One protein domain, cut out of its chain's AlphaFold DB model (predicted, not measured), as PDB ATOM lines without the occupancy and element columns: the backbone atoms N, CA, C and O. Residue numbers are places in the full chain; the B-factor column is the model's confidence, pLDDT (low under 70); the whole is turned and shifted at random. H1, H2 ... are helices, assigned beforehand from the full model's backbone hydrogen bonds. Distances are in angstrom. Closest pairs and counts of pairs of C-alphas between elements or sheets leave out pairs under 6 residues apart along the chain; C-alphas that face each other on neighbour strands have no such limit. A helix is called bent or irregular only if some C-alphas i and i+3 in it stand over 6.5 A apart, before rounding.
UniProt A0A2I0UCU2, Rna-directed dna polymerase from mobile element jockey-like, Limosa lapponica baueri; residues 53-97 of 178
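What this domain is: This is residues 53 to 97 of the 178 residues of the protein "Rna-directed dna polymerase from mobile element jockey-like" of Limosa lapponica baueri (UniProt A0A2I0UCU2). This is a lopsided helical hairpin: a short helix, H1, runs side by side with the last part of a much longer one, H2, at one end of a rod. From H1 a long link without a named element runs to the other end of the rod and folds back into H2. The printed part has 45 residues, with two named helices in the order H1, H2 and no named strand; its class is all helix. It is loose, with a radius of gyration of the C-alphas of 11.8 A, and spans 37 by 15 by 11 A.

Where its parts are: Start at Ile 53 and go on to C-alpha 57 at (398.588, 474.989, 402.038), where H1 begins; it covers residues 57 to 65 and measures 12.0 A from first to last C-alpha. After residues 66 to 77, find C-alpha 78 at (413.156, 480.588, 379.369). From there H2, residues 78 to 96, runs 26.5 A to C-alpha 96 at (402.803, 479.953, 403.739).

How they stand to each other: Look at Leu 60 and Ser 96: their C-alphas, the closest of H1 and H2, are 5.4 A apart. The two helices touch, with 10 pairs of C-alphas within 8 A, and H2 does so with residues 88 to 96 alone. They run opposite ways at a shallow tilt of 25 degrees, a helical hairpin. In H1 and H2 every O i to N i+4 pair is within hydrogen-bond range, and neither helix is bent.

The domain as a whole: The C-alphas farthest apart are those of Ile 53 and Ala 75, at 38.7 A, while those of Ile 53 and Ile 97, the first and last printed, are 8.8 A apart. The printed part has no cut. The link from H1 to H2, 12 residues, is long. In the B-factor column you will find pLDDT under 70 at residues 68 to 76, within this link; the mean of the printed part is 80.2.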
ATOM      1  N   ILE A  53     404.118 471.082 409.109       78.56
ATOM      2  CA  ILE A  53     402.968 470.669 409.937       78.56
ATOM      3  C   ILE A  53     401.998 471.837 410.158       78.56
ATOM      4  O   ILE A  53     400.808 471.629 410.365       78.56
ATOM      5  N   ARG A  54     402.513 473.068 410.156       74.81
ATOM      6  CA  ARG A  54     401.729 474.291 410.370       74.81
ATOM      7  C   ARG A  54     401.668 475.160 409.118       74.81
ATOM      8  O   ARG A  54     401.392 476.348 409.244       74.81
ATOM      9  N   ALA A  55     402.000 474.593 407.962       85.31
ATOM     10  CA  ALA A  55     401.935 475.310 406.705       85.31
ATOM     11  C   ALA A  55     400.477 475.567 406.326       85.31
ATOM     12  O   ALA A  55     399.626 474.685 406.460       85.31
ATOM     13  N   ASP A  56     400.215 476.768 405.829       88.19
ATOM     14  CA  ASP A  56     398.946 477.100 405.205       88.19
ATOM     15  C   ASP A  56     399.011 476.722 403.720       88.19
ATOM     16  O   ASP A  56     399.462 477.485 402.864       88.19
ATOM     17  N   PHE A  57     398.604 475.488 403.415       86.06
ATOM     18  CA  PHE A  57     398.588 474.989 402.038       86.06
ATOM     19  C   PHE A  57     397.520 475.665 401.174       86.06
ATOM     20  O   PHE A  57     397.651 475.670 399.951       86.06
ATOM     21  N   THR A  58     396.473 476.230 401.783       90.25
ATOM     22  CA  THR A  58     395.455 477.003 401.064       90.25
ATOM     23  C   THR A  58     396.047 478.308 400.548       90.25
ATOM     24  O   THR A  58     395.998 478.549 399.344       90.25
ATOM     25  N   LEU A  59     396.743 479.048 401.413       89.31
ATOM     26  CA  LEU A  59     397.484 480.252 401.049       89.31
ATOM     27  C   LEU A  59     398.585 479.954 400.024       89.31
ATOM     28  O   LEU A  59     398.733 480.687 399.051       89.31
ATOM     29  N   LEU A  60     399.338 478.858 400.192       87.62
ATOM     30  CA  LEU A  60     400.354 478.464 399.209       87.62
ATOM     31  C   LEU A  60     399.736 478.253 397.821       87.62
ATOM     32  O   LEU A  60     400.292 478.706 396.827       87.62
ATOM     33  N   ARG A  61     398.585 477.577 397.743       88.06
ATOM     34  CA  ARG A  61     397.916 477.309 396.465       88.06
ATOM     35  C   ARG A  61     397.391 478.587 395.816       88.06
ATOM     36  O   ARG A  61     397.485 478.713 394.601       88.06
ATOM     37  N   GLU A  62     396.860 479.516 396.603       89.75
ATOM     38  CA  GLU A  62     396.402 480.823 396.113       89.75
ATOM     39  C   GLU A  62     397.565 481.661 395.574       89.75
ATOM     40  O   GLU A  62     397.481 482.186 394.466       89.75
ATOM     41  N   LEU A  63     398.681 481.712 396.306       88.38
ATOM     42  CA  LEU A  63     399.885 482.430 395.884       88.38
ATOM     43  C   LEU A  63     400.500 481.831 394.612       88.38
ATOM     44  O   LEU A  63     400.933 482.576 393.740       88.38
ATOM     45  N   LEU A  64     400.504 480.500 394.479       85.38
ATOM     46  CA  LEU A  64     400.981 479.829 393.265       85.38
ATOM     47  C   LEU A  64     400.012 479.982 392.084       85.38
ATOM     48  O   LEU A  64     400.459 480.084 390.949       85.38
ATOM     49  N   GLY A  65     398.702 480.021 392.339       84.62
ATOM     50  CA  GLY A  65     397.683 480.231 391.306       84.62
ATOM     51  C   GLY A  65     397.652 481.656 390.742       84.62
ATOM     52  O   GLY A  65     397.085 481.868 389.677       84.62
ATOM     53  N   GLY A  66     398.259 482.621 391.440       81.12
ATOM     54  CA  GLY A  66     398.440 483.994 390.965       81.12
ATOM     55  C   GLY A  66     399.709 484.223 390.136       81.12
ATOM     56  O   GLY A  66     399.931 485.345 389.685       81.12
ATOM     57  N   ILE A  67     400.556 483.202 389.949       77.62
ATOM     58  CA  ILE A  67     401.760 483.319 389.119       77.62
ATOM     59  C   ILE A  67     401.326 483.404 387.645       77.62
ATOM     60  O   ILE A  67     400.573 482.534 387.203       77.62
ATOM     61  N   PRO A  68     401.776 484.423 386.882       69.50
ATOM     62  CA  PRO A  68     401.435 484.546 385.470       69.50
ATOM     63  C   PRO A  68     401.862 483.290 384.709       69.50
ATOM     64  O   PRO A  68     403.020 482.880 384.783       69.50
ATOM     65  N   GLU A  69     400.914 482.683 383.998       68.50
ATOM     66  CA  GLU A  69     401.158 481.525 383.140       68.50
ATOM     67  C   GLU A  69     402.166 481.878 382.031       68.50
ATOM     68  O   GLU A  69     402.314 483.042 381.662       68.50
ATOM     69  N   GLU A  70     402.866 480.873 381.502       61.00
ATOM     70  CA  GLU A  70     403.959 480.983 380.518       61.00
ATOM     71  C   GLU A  70     403.628 481.902 379.321       61.00
ATOM     72  O   GLU A  70     404.483 482.649 378.844       61.00
ATOM     73  N   SER A  71     402.353 481.966 378.929       62.06
ATOM     74  CA  SER A  71     401.826 482.849 377.879       62.06
ATOM     75  C   SER A  71     401.915 484.353 378.193       62.06
ATOM     76  O   SER A  71     402.005 485.167 377.275       62.06
ATOM     77  N   ALA A  72     401.934 484.752 379.468       58.28
ATOM     78  CA  ALA A  72     402.120 486.141 379.898       58.28
ATOM     79  C   ALA A  72     403.600 486.575 379.902       58.28
ATOM     80  O   ALA A  72     403.898 487.765 380.030       58.28
ATOM     81  N   LEU A  73     404.525 485.616 379.776       61.12
ATOM     82  CA  LEU A  73     405.975 485.799 379.889       61.12
ATOM     83  C   LEU A  73     406.745 485.460 378.601       61.12
ATOM     84  O   LEU A  73     407.960 485.631 378.592       61.12
ATOM     85  N   GLU A  74     406.054 485.113 377.509       60.50
ATOM     86  CA  GLU A  74     406.572 484.885 376.137       60.50
ATOM     87  C   GLU A  74     407.535 485.977 375.612       60.50
ATOM     88  O   GLU A  74     408.315 485.745 374.694       60.50
ATOM     89  N   ALA A  75     407.537 487.169 376.215       64.12
ATOM     90  CA  ALA A  75     408.474 488.245 375.891       64.12
ATOM     91  C   ALA A  75     409.883 488.079 376.507       64.12
ATOM     92  O   ALA A  75     410.788 488.841 376.165       64.12
ATOM     93  N   LYS A  76     410.075 487.134 377.437       64.94
ATOM     94  CA  LYS A  76     411.315 486.922 378.199       64.94
ATOM     95  C   LYS A  76     411.834 485.502 378.003       64.94
ATOM     96  O   LYS A  76     411.066 484.552 377.892       64.94
ATOM     97  N   GLY A  77     413.154 485.347 377.949       78.06
ATOM     98  CA  GLY A  77     413.777 484.042 377.726       78.06
ATOM     99  C   GLY A  77     413.425 483.023 378.819       78.06
ATOM    100  O   GLY A  77     413.208 483.384 379.974       78.06
ATOM    101  N   VAL A  78     413.455 481.731 378.471       79.88
ATOM    102  CA  VAL A  78     413.156 480.588 379.369       79.88
ATOM    103  C   VAL A  78     413.917 480.661 380.702       79.88
ATOM    104  O   VAL A  78     413.405 480.266 381.748       79.88
ATOM    105  N   GLN A  79     415.136 481.202 380.687       82.25
ATOM    106  CA  GLN A  79     415.940 481.383 381.893       82.25
ATOM    107  C   GLN A  79     415.388 482.476 382.824       82.25
ATOM    108  O   GLN A  79     415.286 482.248 384.027       82.25
ATOM    109  N   GLU A  80     414.990 483.628 382.287       79.44
ATOM    110  CA  GLU A  80     414.406 484.722 383.075       79.44
ATOM    111  C   GLU A  80     413.038 484.331 383.644       79.44
ATOM    112  O   GLU A  80     412.699 484.689 384.776       79.44
ATOM    113  N   TYR A  81     412.271 483.543 382.884       81.38
ATOM    114  CA  TYR A  81     411.044 482.920 383.369       81.38
ATOM    115  C   TYR A  81     411.325 482.014 384.570       81.38
ATOM    116  O   TYR A  81     410.699 482.159 385.620       81.38
ATOM    117  N   TRP A  82     412.307 481.115 384.449       82.75
ATOM    118  CA  TRP A  82     412.652 480.186 385.520       82.75
ATOM    119  C   TRP A  82     413.146 480.894 386.785       82.75
ATOM    120  O   TRP A  82     412.784 480.499 387.894       82.75
ATOM    121  N   GLU A  83     413.938 481.957 386.640       85.50
ATOM    122  CA  GLU A  83     414.390 482.786 387.762       85.50
ATOM    123  C   GLU A  83     413.206 483.486 388.450       85.50
ATOM    124  O   GLU A  83     413.044 483.369 389.664       85.50
ATOM    125  N   THR A  84     412.304 484.092 387.675       82.62
ATOM    126  CA  THR A  84     411.100 484.767 388.196       82.62
ATOM    127  C   THR A  84     410.152 483.793 388.902       82.62
ATOM    128  O   THR A  84     409.624 484.087 389.980       82.62
ATOM    129  N   PHE A  85     409.947 482.610 388.318       83.62
ATOM    130  CA  PHE A  85     409.143 481.542 388.908       83.62
ATOM    131  C   PHE A  85     409.750 481.066 390.225       83.62
ATOM    132  O   PHE A  85     409.049 480.938 391.230       83.62
ATOM    133  N   ARG A  86     411.067 480.839 390.240       86.94
ATOM    134  CA  ARG A  86     411.790 480.398 391.430       86.94
ATOM    135  C   ARG A  86     411.669 481.409 392.566       86.94
ATOM    136  O   ARG A  86     411.417 481.000 393.698       86.94
ATOM    137  N   ASP A  87     411.818 482.695 392.275       86.75
ATOM    138  CA  ASP A  87     411.719 483.752 393.282       86.75
ATOM    139  C   ASP A  87     410.293 483.872 393.833       86.75
ATOM    140  O   ASP A  87     410.096 483.889 395.051       86.75
ATOM    141  N   SER A  88     409.291 483.833 392.952       85.25
ATOM    142  CA  SER A  88     407.872 483.854 393.333       85.25
ATOM    143  C   SER A  88     407.494 482.637 394.187       85.25
ATOM    144  O   SER A  88     406.801 482.759 395.199       85.25
ATOM    145  N   PHE A  89     408.003 481.455 393.829       86.69
ATOM    146  CA  PHE A  89     407.810 480.223 394.590       86.69
ATOM    147  C   PHE A  89     408.435 480.310 395.986       86.69
ATOM    148  O   PHE A  89     407.800 479.945 396.977       86.69
ATOM    149  N   LEU A  90     409.670 480.813 396.088       87.44
ATOM    150  CA  LEU A  90     410.355 480.980 397.371       87.44
ATOM    151  C   LEU A  90     409.627 481.987 398.269       87.44
ATOM    152  O   LEU A  90     409.476 481.736 399.467       87.44
ATOM    153  N   GLN A  91     409.115 483.075 397.695       86.25
ATOM    154  CA  GLN A  91     408.305 484.057 398.411       86.25
ATOM    155  C   GLN A  91     406.995 483.441 398.927       86.25
ATOM    156  O   GLN A  91     406.652 483.603 400.101       86.25
ATOM    157  N   ALA A  92     406.293 482.675 398.087       87.19
ATOM    158  CA  ALA A  92     405.076 481.969 398.484       87.19
ATOM    159  C   ALA A  92     405.344 480.939 399.592       87.19
ATOM    160  O   ALA A  92     404.562 480.801 400.537       87.19
ATOM    161  N   GLN A  93     406.483 480.248 399.522       86.88
ATOM    162  CA  GLN A  93     406.928 479.307 400.543       86.88
ATOM    163  C   GLN A  93     407.242 480.001 401.876       86.88
ATOM    164  O   GLN A  93     406.922 479.461 402.934       86.88
ATOM    165  N   GLU A  94     407.848 481.189 401.855       84.62
ATOM    166  CA  GLU A  94     408.156 481.949 403.070       84.62
ATOM    167  C   GLU A  94     406.892 482.492 403.757       84.62
ATOM    168  O   GLU A  94     406.818 482.491 404.988       84.62
ATOM    169  N   GLN A  95     405.875 482.883 402.981       83.50
ATOM    170  CA  GLN A  95     404.592 483.353 403.516       83.50
ATOM    171  C   GLN A  95     403.705 482.224 404.051       83.50
ATOM    172  O   GLN A  95     403.079 482.374 405.098       83.50
ATOM    173  N   SER A  96     403.661 481.084 403.360       82.56
ATOM    174  CA  SER A  96     402.803 479.953 403.739       82.56
ATOM    175  C   SER A  96     403.434 479.023 404.776       82.56
ATOM    176  O   SER A  96     402.720 478.380 405.549       82.56
ATOM    177  N   ILE A  97     404.769 478.934 404.820       83.06
ATOM    178  CA  ILE A  97     405.486 478.000 405.687       83.06
ATOM    179  C   ILE A  97     406.373 478.755 406.661       83.06
ATOM    180  O   ILE A  97     407.525 479.098 406.395       83.06
TER     181      ILE A  97